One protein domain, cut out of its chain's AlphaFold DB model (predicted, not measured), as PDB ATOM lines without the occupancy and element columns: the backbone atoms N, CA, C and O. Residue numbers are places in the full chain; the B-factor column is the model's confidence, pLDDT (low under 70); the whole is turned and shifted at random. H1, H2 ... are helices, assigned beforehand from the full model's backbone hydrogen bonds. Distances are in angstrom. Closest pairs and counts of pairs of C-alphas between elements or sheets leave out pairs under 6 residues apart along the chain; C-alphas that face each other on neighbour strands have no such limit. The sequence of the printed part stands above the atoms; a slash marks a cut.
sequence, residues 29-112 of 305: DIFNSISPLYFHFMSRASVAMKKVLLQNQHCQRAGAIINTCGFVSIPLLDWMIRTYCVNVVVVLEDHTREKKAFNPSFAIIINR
ATOM      1  N   ASP A  29     268.258 216.205 420.181       55.97
ATOM      2  CA  ASP A  29     267.658 217.543 420.181       55.97
ATOM      3  C   ASP A  29     268.681 218.636 420.517       55.97
ATOM      4  O   ASP A  29     268.683 219.706 419.895       55.97
ATOM      5  N   ILE A  30     269.644 218.345 421.398       53.75
ATOM      6  CA  ILE A  30     270.761 219.256 421.681       53.75
ATOM      7  C   ILE A  30     271.642 219.448 420.441       53.75
ATOM      8  O   ILE A  30     272.020 220.582 420.136       53.75
ATOM      9  N   PHE A  31     271.966 218.393 419.686       56.28
ATOM     10  CA  PHE A  31     272.763 218.549 418.463       56.28
ATOM     11  C   PHE A  31     272.014 219.357 417.393       56.28
ATOM     12  O   PHE A  31     272.605 220.219 416.739       56.28
ATOM     13  N   ASN A  32     270.698 219.157 417.285       59.62
ATOM     14  CA  ASN A  32     269.826 219.935 416.403       59.62
ATOM     15  C   ASN A  32     269.662 221.403 416.848       59.62
ATOM     16  O   ASN A  32     269.397 222.279 416.013       59.62
ATOM     17  N   SER A  33     269.850 221.693 418.142       59.47
ATOM     18  CA  SER A  33     269.848 223.058 418.686       59.47
ATOM     19  C   SER A  33     271.099 223.855 418.296       59.47
ATOM     20  O   SER A  33     271.040 225.086 418.185       59.47
ATOM     21  N   ILE A  34     272.221 223.173 418.019       66.62
ATOM     22  CA  ILE A  34     273.460 223.835 417.616       66.62
ATOM     23  C   ILE A  34     273.248 224.495 416.258       66.62
ATOM     24  O   ILE A  34     272.813 223.887 415.278       66.62
ATOM     25  N   SER A  35     273.557 225.788 416.194       74.31
ATOM     26  CA  SER A  35     273.336 226.566 414.985       74.31
ATOM     27  C   SER A  35     274.128 225.977 413.804       74.31
ATOM     28  O   SER A  35     275.350 225.866 413.903       74.31
ATOM     29  N   PRO A  36     273.502 225.682 412.646       84.19
ATOM     30  CA  PRO A  36     274.217 225.292 411.423       84.19
ATOM     31  C   PRO A  36     275.300 226.299 411.022       84.19
ATOM     32  O   PRO A  36     276.286 225.939 410.383       84.19
ATOM     33  N   LEU A  37     275.148 227.558 411.447       85.44
ATOM     34  CA  LEU A  37     276.149 228.602 411.260       85.44
ATOM     35  C   LEU A  37     277.449 228.286 411.997       85.44
ATOM     36  O   LEU A  37     278.525 228.577 411.482       85.44
ATOM     37  N   TYR A  38     277.355 227.664 413.173       87.31
ATOM     38  CA  TYR A  38     278.512 227.221 413.943       87.31
ATOM     39  C   TYR A  38     279.300 226.182 413.151       87.31
ATOM     40  O   TYR A  38     280.481 226.386 412.879       87.31
ATOM     41  N   PHE A  39     278.628 225.115 412.704       88.31
ATOM     42  CA  PHE A  39     279.241 224.065 411.890       88.31
ATOM     43  C   PHE A  39     279.836 224.617 410.597       88.31
ATOM     44  O   PHE A  39     280.961 224.266 410.237       88.31
ATOM     45  N   HIS A  40     279.119 225.520 409.925       90.12
ATOM     46  CA  HIS A  40     279.602 226.177 408.714       90.12
ATOM     47  C   HIS A  40     280.909 226.936 408.968       90.12
ATOM     48  O   HIS A  40     281.903 226.706 408.277       90.12
ATOM     49  N   PHE A  41     280.957 227.789 409.995       90.69
ATOM     50  CA  PHE A  41     282.168 228.547 410.311       90.69
ATOM     51  C   PHE A  41     283.318 227.671 410.804       90.69
ATOM     52  O   PHE A  41     284.446 227.864 410.354       90.69
ATOM     53  N   MET A  42     283.054 226.680 411.656       92.00
ATOM     54  CA  MET A  42     284.083 225.743 412.115       92.00
ATOM     55  C   MET A  42     284.652 224.916 410.956       92.00
ATOM     56  O   MET A  42     285.864 224.733 410.865       92.00
ATOM     57  N   SER A  43     283.813 224.496 410.005       93.44
ATOM     58  CA  SER A  43     284.276 223.802 408.798       93.44
ATOM     59  C   SER A  43     285.197 224.696 407.970       93.44
ATOM     60  O   SER A  43     286.290 224.279 407.585       93.44
ATOM     61  N   ARG A  44     284.801 225.955 407.731       93.56
ATOM     62  CA  ARG A  44     285.617 226.929 406.984       93.56
ATOM     63  C   ARG A  44     286.945 227.224 407.683       93.56
ATOM     64  O   ARG A  44     287.980 227.227 407.015       93.56
ATOM     65  N   ALA A  45     286.925 227.411 409.000       93.75
ATOM     66  CA  ALA A  45     288.123 227.625 409.803       93.75
ATOM     67  C   ALA A  45     289.082 226.425 409.717       93.75
ATOM     68  O   ALA A  45     290.277 226.623 409.504       93.75
ATOM     69  N   SER A  46     288.567 225.190 409.758       95.25
ATOM     70  CA  SER A  46     289.394 223.983 409.611       95.25
ATOM     71  C   SER A  46     290.106 223.907 408.253       95.25
ATOM     72  O   SER A  46     291.289 223.569 408.189       95.25
ATOM     73  N   VAL A  47     289.424 224.281 407.163       95.56
ATOM     74  CA  VAL A  47     290.006 224.305 405.813       95.56
ATOM     75  C   VAL A  47     291.097 225.372 405.717       95.56
ATOM     76  O   VAL A  47     292.175 225.102 405.186       95.56
ATOM     77  N   ALA A  48     290.843 226.569 406.252       94.12
ATOM     78  CA  ALA A  48     291.836 227.640 406.285       94.12
ATOM     79  C   ALA A  48     293.073 227.237 407.107       94.12
ATOM     80  O   ALA A  48     294.198 227.395 406.634       94.12
ATOM     81  N   MET A  49     292.870 226.646 408.286       95.62
ATOM     82  CA  MET A  49     293.942 226.146 409.149       95.62
ATOM     83  C   MET A  49     294.788 225.082 408.441       95.62
ATOM     84  O   MET A  49     296.010 225.205 408.392       95.62
ATOM     85  N   LYS A  50     294.156 224.069 407.830       96.00
ATOM     86  CA  LYS A  50     294.855 223.016 407.071       96.00
ATOM     87  C   LYS A  50     295.700 223.599 405.942       96.00
ATOM     88  O   LYS A  50     296.843 223.189 405.767       96.00
ATOM     89  N   LYS A  51     295.177 224.596 405.220       96.06
ATOM     90  CA  LYS A  51     295.935 225.295 404.173       96.06
ATOM     91  C   LYS A  51     297.195 225.959 404.735       96.06
ATOM     92  O   LYS A  51     298.261 225.789 404.156       96.06
ATOM     93  N   VAL A  52     297.090 226.663 405.863       95.50
ATOM     94  CA  VAL A  52     298.249 227.292 406.521       95.50
ATOM     95  C   VAL A  52     299.277 226.245 406.959       95.50
ATOM     96  O   VAL A  52     300.466 226.423 406.705       95.50
ATOM     97  N   LEU A  53     298.830 225.147 407.579       94.44
ATOM     98  CA  LEU A  53     299.715 224.069 408.030       94.44
ATOM     99  C   LEU A  53     300.460 223.417 406.858       94.44
ATOM    100  O   LEU A  53     301.646 223.138 406.977       94.44
ATOM    101  N   LEU A  54     299.799 223.218 405.714       96.12
ATOM    102  CA  LEU A  54     300.433 222.651 404.517       96.12
ATOM    103  C   LEU A  54     301.427 223.611 403.854       96.12
ATOM    104  O   LEU A  54     302.406 223.167 403.261       96.12
ATOM    105  N   GLN A  55     301.181 224.919 403.934       97.06
ATOM    106  CA  GLN A  55     302.031 225.936 403.310       97.06
ATOM    107  C   GLN A  55     303.255 226.310 404.156       97.06
ATOM    108  O   GLN A  55     304.200 226.888 403.625       97.06
ATOM    109  N   ASN A  56     303.255 226.007 405.456       97.06
ATOM    110  CA  ASN A  56     304.327 226.391 406.370       97.06
ATOM    111  C   ASN A  56     304.811 225.193 407.196       97.06
ATOM    112  O   ASN A  56     304.155 224.780 408.152       97.06
ATOM    113  N   GLN A  57     306.012 224.696 406.879       96.62
ATOM    114  CA  GLN A  57     306.608 223.534 407.546       96.62
ATOM    115  C   GLN A  57     306.804 223.738 409.059       96.62
ATOM    116  O   GLN A  57     306.683 222.784 409.827       96.62
ATOM    117  N   HIS A  58     307.073 224.966 409.518       96.44
ATOM    118  CA  HIS A  58     307.182 225.248 410.951       96.44
ATOM    119  C   HIS A  58     305.829 225.108 411.646       96.44
ATOM    120  O   HIS A  58     305.750 224.463 412.689       96.44
ATOM    121  N   CYS A  59     304.759 225.650 411.055       94.69
ATOM    122  CA  CYS A  59     303.406 225.469 411.578       94.69
ATOM    123  C   CYS A  59     302.990 223.994 411.533       94.69
ATOM    124  O   CYS A  59     302.418 223.501 412.499       94.69
ATOM    125  N   GLN A  60     303.333 223.273 410.460       95.56
ATOM    126  CA  GLN A  60     303.061 221.840 410.335       95.56
ATOM    127  C   GLN A  60     303.670 221.032 411.486       95.56
ATOM    128  O   GLN A  60     302.986 220.205 412.078       95.56
ATOM    129  N   ARG A  61     304.947 221.281 411.809       95.88
ATOM    130  CA  ARG A  61     305.648 220.597 412.908       95.88
ATOM    131  C   ARG A  61     305.133 221.024 414.283       95.88
ATOM    132  O   ARG A  61     305.113 220.201 415.190       95.88
ATOM    133  N   ALA A  62     304.742 222.289 414.440       96.50
ATOM    134  CA  ALA A  62     304.223 222.819 415.701       96.50
ATOM    135  C   ALA A  62     302.793 222.343 416.017       96.50
ATOM    136  O   ALA A  62     302.418 222.266 417.185       96.50
ATOM    137  N   GLY A  63     301.995 222.027 414.992       94.25
ATOM    138  CA  GLY A  63     300.594 221.648 415.149       94.25
ATOM    139  C   GLY A  63     299.684 222.840 415.466       94.25
ATOM    140  O   GLY A  63     299.990 223.991 415.150       94.25
ATOM    141  N   ALA A  64     298.525 222.556 416.062       93.56
ATOM    142  CA  ALA A  64     297.534 223.558 416.438       93.56
ATOM    143  C   ALA A  64     296.892 223.212 417.788       93.56
ATOM    144  O   ALA A  64     296.628 222.047 418.077       93.56
ATOM    145  N   ILE A  65     296.600 224.241 418.585       94.25
ATOM    146  CA  ILE A  65     295.814 224.128 419.818       94.25
ATOM    147  C   ILE A  65     294.440 224.729 419.540       94.25
ATOM    148  O   ILE A  65     294.337 225.884 419.126       94.25
ATOM    149  N   ILE A  66     293.386 223.947 419.762       91.25
ATOM    150  CA  ILE A  66     292.003 224.357 419.510       91.25
ATOM    151  C   ILE A  66     291.300 224.501 420.853       91.25
ATOM    152  O   ILE A  66     291.092 223.519 421.558       91.25
ATOM    153  N   ASN A  67     290.925 225.732 421.192       91.25
ATOM    154  CA  ASN A  67     290.104 226.006 422.362       91.25
ATOM    155  C   ASN A  67     288.619 225.955 421.975       91.25
ATOM    156  O   ASN A  67     288.194 226.662 421.057       91.25
ATOM    157  N   THR A  68     287.833 225.132 422.662       88.50
ATOM    158  CA  THR A  68     286.389 225.014 422.431       88.50
ATOM    159  C   THR A  68     285.612 226.005 423.301       88.50
ATOM    160  O   THR A  68     286.126 226.567 424.267       88.50
ATOM    161  N   CYS A  69     284.340 226.243 422.977       83.00
ATOM    162  CA  CYS A  69     283.447 226.903 423.927       83.00
ATOM    163  C   CYS A  69     283.102 225.940 425.076       83.00
ATOM    164  O   CYS A  69     283.235 224.730 424.938       83.00
ATOM    165  N   GLY A  70     282.626 226.462 426.211       78.06
ATOM    166  CA  GLY A  70     282.230 225.636 427.363       78.06
ATOM    167  C   GLY A  70     280.942 224.823 427.163       78.06
ATOM    168  O   GLY A  70     280.488 224.173 428.097       78.06
ATOM    169  N   PHE A  71     280.332 224.888 425.976       72.31
ATOM    170  CA  PHE A  71     279.176 224.081 425.604       72.31
ATOM    171  C   PHE A  71     279.620 223.041 424.581       72.31
ATOM    172  O   PHE A  71     279.690 223.325 423.386       72.31
ATOM    173  N   VAL A  72     279.957 221.851 425.062       66.81
ATOM    174  CA  VAL A  72     280.422 220.760 424.213       66.81
ATOM    175  C   VAL A  72     279.530 219.554 424.465       66.81
ATOM    176  O   VAL A  72     279.641 218.898 425.495       66.81
ATOM    177  N   SER A  73     278.623 219.275 423.529       80.19
ATOM    178  CA  SER A  73     277.976 217.967 423.476       80.19
ATOM    179  C   SER A  73     278.966 216.944 422.910       80.19
ATOM    180  O   SER A  73     279.810 217.286 422.077       80.19
ATOM    181  N   ILE A  74     278.875 215.683 423.340       80.44
ATOM    182  CA  ILE A  74     279.749 214.611 422.831       80.44
ATOM    183  C   ILE A  74     279.685 214.509 421.292       80.44
ATOM    184  O   ILE A  74     280.749 214.442 420.672       80.44
ATOM    185  N   PRO A  75     278.506 214.594 420.638       83.25
ATOM    186  CA  PRO A  75     278.443 214.574 419.177       83.25
ATOM    187  C   PRO A  75     279.128 215.779 418.516       83.25
ATOM    188  O   PRO A  75     279.772 215.630 417.476       83.25
ATOM    189  N   LEU A  76     279.046 216.975 419.119       83.50
ATOM    190  CA  LEU A  76     279.782 218.144 418.629       83.50
ATOM    191  C   LEU A  76     281.294 217.918 418.727       83.50
ATOM    192  O   LEU A  76     282.023 218.252 417.792       83.50
ATOM    193  N   LEU A  77     281.761 217.342 419.837       85.06
ATOM    194  CA  LEU A  77     283.176 217.057 420.044       85.06
ATOM    195  C   LEU A  77     283.707 216.028 419.045       85.06
ATOM    196  O   LEU A  77     284.740 216.283 418.430       85.06
ATOM    197  N   ASP A  78     282.996 214.914 418.837       85.19
ATOM    198  CA  ASP A  78     283.369 213.902 417.833       85.19
ATOM    199  C   ASP A  78     283.460 214.530 416.434       85.19
ATOM    200  O   ASP A  78     284.463 214.366 415.730       85.19
ATOM    201  N   TRP A  79     282.474 215.356 416.065       90.19
ATOM    202  CA  TRP A  79     282.503 216.091 414.803       90.19
ATOM    203  C   TRP A  79     283.717 217.030 414.696       90.19
ATOM    204  O   TRP A  79     284.383 217.062 413.655       90.19
ATOM    205  N   MET A  80     284.045 217.775 415.758       90.06
ATOM    206  CA  MET A  80     285.214 218.663 415.787       90.06
ATOM    207  C   MET A  80     286.529 217.885 415.680       90.06
ATOM    208  O   MET A  80     287.390 218.276 414.888       90.06
ATOM    209  N   ILE A  81     286.672 216.772 416.410       88.44
ATOM    210  CA  ILE A  81     287.854 215.897 416.374       88.44
ATOM    211  C   ILE A  81     288.116 215.427 414.943       88.44
ATOM    212  O   ILE A  81     289.232 215.576 414.440       88.44
ATOM    213  N   ARG A  82     287.081 214.936 414.250       92.50
ATOM    214  CA  ARG A  82     287.194 214.490 412.852       92.50
ATOM    215  C   ARG A  82     287.507 215.648 411.907       92.50
ATOM    216  O   ARG A  82     288.404 215.542 411.072       92.50
ATOM    217  N   THR A  83     286.800 216.768 412.051       94.25
ATOM    218  CA  THR A  83     286.924 217.936 411.163       94.25
ATOM    219  C   THR A  83     288.322 218.550 411.220       94.25
ATOM    220  O   THR A  83     288.910 218.868 410.179       94.25
ATOM    221  N   TYR A  84     288.886 218.665 412.421       93.94
ATOM    222  CA  TYR A  84     290.207 219.245 412.657       93.94
ATOM    223  C   TYR A  84     291.342 218.216 412.718       93.94
ATOM    224  O   TYR A  84     292.497 218.618 412.826       93.94
ATOM    225  N   CYS A  85     291.036 216.921 412.581       93.94
ATOM    226  CA  CYS A  85     292.001 215.821 412.669       93.94
ATOM    227  C   CYS A  85     292.780 215.836 413.998       93.94
ATOM    228  O   CYS A  85     294.004 215.736 414.013       93.94
ATOM    229  N   VAL A  86     292.065 216.007 415.113       91.50
ATOM    230  CA  VAL A  86     292.653 216.127 416.455       91.50
ATOM    231  C   VAL A  86     293.258 214.791 416.896       91.50
ATOM    232  O   VAL A  86     292.575 213.771 416.885       91.50
ATOM    233  N   ASN A  87     294.526 214.806 417.318       91.12
ATOM    234  CA  ASN A  87     295.234 213.616 417.814       91.12
ATOM    235  C   ASN A  87     295.199 213.474 419.340       91.12
ATOM    236  O   ASN A  87     295.290 212.364 419.855       91.12
ATOM    237  N   VAL A  88     295.101 214.593 420.061       88.94
ATOM    238  CA  VAL A  88     295.116 214.639 421.526       88.94
ATOM    239  C   VAL A  88     293.964 215.513 421.990       88.94
ATOM    240  O   VAL A  88     293.829 216.653 421.548       88.94
ATOM    241  N   VAL A  89     293.144 214.979 422.891       84.94
ATOM    242  CA  VAL A  89     292.046 215.710 423.528       84.94
ATOM    243  C   VAL A  89     292.407 215.914 424.989       84.94
ATOM    244  O   VAL A  89     292.631 214.948 425.715       84.94
ATOM    245  N   VAL A  90     292.462 217.173 425.414       85.00
ATOM    246  CA  VAL A  90     292.643 217.535 426.822       85.00
ATOM    247  C   VAL A  90     291.296 217.992 427.353       85.00
ATOM    248  O   VAL A  90     290.762 219.009 426.917       85.00
ATOM    249  N   VAL A  91     290.737 217.218 428.279       81.25
ATOM    250  CA  VAL A  91     289.494 217.568 428.966       81.25
ATOM    251  C   VAL A  91     289.863 218.306 430.243       81.25
ATOM    252  O   VAL A  91     290.648 217.810 431.041       81.25
ATOM    253  N   LEU A  92     289.323 219.506 430.433       80.38
ATOM    254  CA  LEU A  92     289.479 220.248 431.678       80.38
ATOM    255  C   LEU A  92     288.192 220.058 432.480       80.38
ATOM    256  O   LEU A  92     287.186 220.692 432.168       80.38
ATOM    257  N   GLU A  93     288.206 219.145 433.452       70.75
ATOM    258  CA  GLU A  93     287.027 218.790 434.253       70.75
ATOM    259  C   GLU A  93     287.179 219.188 435.725       70.75
ATOM    260  O   GLU A  93     288.280 219.209 436.278       70.75
ATOM    261  N   ASP A  94     286.053 219.573 436.328       56.31
ATOM    262  CA  ASP A  94     285.950 219.888 437.748       56.31
ATOM    263  C   ASP A  94     285.756 218.542 438.431       56.31
ATOM    264  O   ASP A  94     284.822 217.816 438.094       56.31
ATOM    265  N   HIS A  95     286.645 218.191 439.360       54.25
ATOM    266  CA  HIS A  95     286.681 216.890 440.039       54.25
ATOM    267  C   HIS A  95     285.362 216.491 440.741       54.25
ATOM    268  O   HIS A  95     285.270 215.392 441.289       54.25
ATOM    269  N   THR A  96     284.356 217.367 440.739       53.34
ATOM    270  CA  THR A  96     283.009 217.167 441.277       53.34
ATOM    271  C   THR A  96     282.002 216.532 440.305       53.34
ATOM    272  O   THR A  96     280.960 216.066 440.770       53.34
ATOM    273  N   ARG A  97     282.273 216.455 438.989       51.09
ATOM    274  CA  ARG A  97     281.435 215.704 438.029       51.09
ATOM    275  C   ARG A  97     282.019 214.314 437.766       51.09
ATOM    276  O   ARG A  97     283.225 214.118 437.699       51.09
ATOM    277  N   GLU A  98     281.133 213.326 437.761       47.97
ATOM    278  CA  GLU A  98     281.439 211.904 437.905       47.97
ATOM    279  C   GLU A  98     282.505 211.383 436.933       47.97
ATOM    280  O   GLU A  98     282.378 211.470 435.714       47.97
ATOM    281  N   LYS A  99     283.517 210.725 437.510       45.59
ATOM    282  CA  LYS A  99     284.568 209.967 436.827       45.59
ATOM    283  C   LYS A  99     283.976 208.888 435.914       45.59
ATOM    284  O   LYS A  99     283.827 207.736 436.326       45.59
ATOM    285  N   LYS A 100     283.717 209.210 434.650       46.72
ATOM    286  CA  LYS A 100     283.586 208.203 433.592       46.72
ATOM    287  C   LYS A 100     284.507 208.546 432.419       46.72
ATOM    288  O   LYS A 100     284.218 209.390 431.586       46.72
ATOM    289  N   ALA A 101     285.603 207.787 432.370       47.81
ATOM    290  CA  ALA A 101     286.390 207.426 431.188       47.81
ATOM    291  C   ALA A 101     287.451 208.387 430.614       47.81
ATOM    292  O   ALA A 101     288.136 207.974 429.681       47.81
ATOM    293  N   PHE A 102     287.708 209.571 431.171       47.59
ATOM    294  CA  PHE A 102     288.862 210.379 430.743       47.59
ATOM    295  C   PHE A 102     289.661 210.856 431.953       47.59
ATOM    296  O   PHE A 102     289.098 211.409 432.889       47.59
ATOM    297  N   ASN A 103     290.970 210.598 431.963       43.84
ATOM    298  CA  ASN A 103     291.853 210.888 433.094       43.84
ATOM    299  C   ASN A 103     292.822 212.026 432.710       43.84
ATOM    300  O   ASN A 103     293.972 211.754 432.359       43.84
ATOM    301  N   PRO A 104     292.376 213.296 432.661       46.19
ATOM    302  CA  PRO A 104     293.255 214.401 432.304       46.19
ATOM    303  C   PRO A 104     294.169 214.777 433.475       46.19
ATOM    304  O   PRO A 104     293.732 214.980 434.608       46.19
ATOM    305  N   SER A 105     295.466 214.895 433.192       49.28
ATOM    306  CA  SER A 105     296.445 215.457 434.121       49.28
ATOM    307  C   SER A 105     296.382 216.988 434.059       49.28
ATOM    308  O   SER A 105     296.744 217.577 433.047       49.28
ATOM    309  N   PHE A 106     295.948 217.596 435.168       44.00
ATOM    310  CA  PHE A 106     295.901 219.036 435.467       44.00
ATOM    311  C   PHE A 106     294.855 219.868 434.705       44.00
ATOM    312  O   PHE A 106     295.002 220.183 433.528       44.00
ATOM    313  N   ALA A 107     293.829 220.321 435.434       48.50
ATOM    314  CA  ALA A 107     292.866 221.311 434.971       48.50
ATOM    315  C   ALA A 107     292.636 222.379 436.048       48.50
ATOM    316  O   ALA A 107     292.313 222.056 437.187       48.50
ATOM    317  N   ILE A 108     292.793 223.658 435.689       55.19
ATOM    318  CA  ILE A 108     292.328 224.784 436.507       55.19
ATOM    319  C   ILE A 108     291.024 225.260 435.885       55.19
ATOM    320  O   ILE A 108     291.021 225.817 434.784       55.19
ATOM    321  N   ILE A 109     289.917 225.047 436.586       63.75
ATOM    322  CA  ILE A 109     288.613 225.540 436.155       63.75
ATOM    323  C   ILE A 109     288.302 226.814 436.907       63.75
ATOM    324  O   ILE A 109     288.200 226.837 438.129       63.75
ATOM    325  N   ILE A 110     288.133 227.886 436.141       67.88
ATOM    326  CA  ILE A 110     287.689 229.169 436.663       67.88
ATOM    327  C   ILE A 110     286.220 229.311 436.289       67.88
ATOM    328  O   ILE A 110     285.883 229.640 435.147       67.88
ATOM    329  N   ASN A 111     285.342 229.061 437.257       74.25
ATOM    330  CA  ASN A 111     283.926 229.359 437.112       74.25
ATOM    331  C   ASN A 111     283.745 230.877 437.035       74.25
ATOM    332  O   ASN A 111     283.968 231.585 438.009       74.25
ATOM    333  N   ARG A 112     283.355 231.370 435.854       77.94
ATOM    334  CA  ARG A 112     283.089 232.798 435.628       77.94
ATOM    335  C   ARG A 112     281.603 233.091 435.622       77.94
ATOM    336  O   ARG A 112     280.858 232.460 434.850       77.94
TER     337      ARG A 112
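AT A GLANCE: This is residues 29 to 112 of the 305 residues of the protein "Clp1 domain-containing protein" of Reticulomyxa filosa (UniProt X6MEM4). One long helix, H2, makes a side of a loosely built model; the shorter H4 runs beside it the same way, and the small helices H1 and H3 come just before and just after H2 along the chain. Between H3 and H4 the chain folds back along H2 in a long link, and after H4 a long stretch without a named element, residues 85 to 112, leads away from H2, with residues 96 to 101 sticking out on the side away from it. The printed part has 84 residues, with four named helices in the order H1, H2, H3, H4 and no named strand; the class is all helix, with 42 of the 84 residues in the helices. The whole is loose, with a radius of gyration of the C-alphas of 15.0 A, and spans 43 by 32 by 26 A.

HOW THE PARTS SIT: H2, residues 36 to 55, is the longest helix. H4, residues 74 to 84, only just touches H2, with 3 pairs of C-alphas within 8 A; the closest are those of Ser 46 and Tyr 84, 5.7 A apart. H2 touches H4 with residues 43 to 46 alone, and the two helices run the same way at a shallow tilt of 30 degrees. H3, residues 57 to 62, touches H2 only at the corner by their tight link, with residues 52 to 54 of H2 alone; the closest C-alphas, of Leu 53 and Gln 60, are 4.6 A apart. H2 and H3 stand at a steep tilt of 59 degrees, opposite ways. H1, residues 29 to 33, is close to H4 but not clearly touching: the closest C-alphas, of Phe 31 and Pro 75, are 7.0 A apart. H1 is apart from H2 and from H3, and H3 is apart from H4. In H1, H2, H3 and H4 every O i to N i+4 pair is within hydrogen-bond range.

IN THESE COORDINATES: H2 begins with C-alpha 36 at (274.217, 225.292, 411.423) and ends with C-alpha 55 at (302.031, 225.936, 403.310), a length of 29.0 A. H3 measures 8.5 A and H1 6.1 A from first to last C-alpha. H4 is 15.3 A long and ends with C-alpha 84 at (290.207, 219.245, 412.657).

THE WHOLE: The two C-alphas farthest apart are those of Gln 55 and Thr 96, 43.4 A. The printed part has no cut. The links H1 to H2 and H2 to H3 are tight, and the link H3 to H4, with 11 residues, is long. Residues 96 to 101 stand free. The mean pLDDT of the printed part is 79.1, and residues 29 to 34, residue 72 and residues 94 to 110 are under 70.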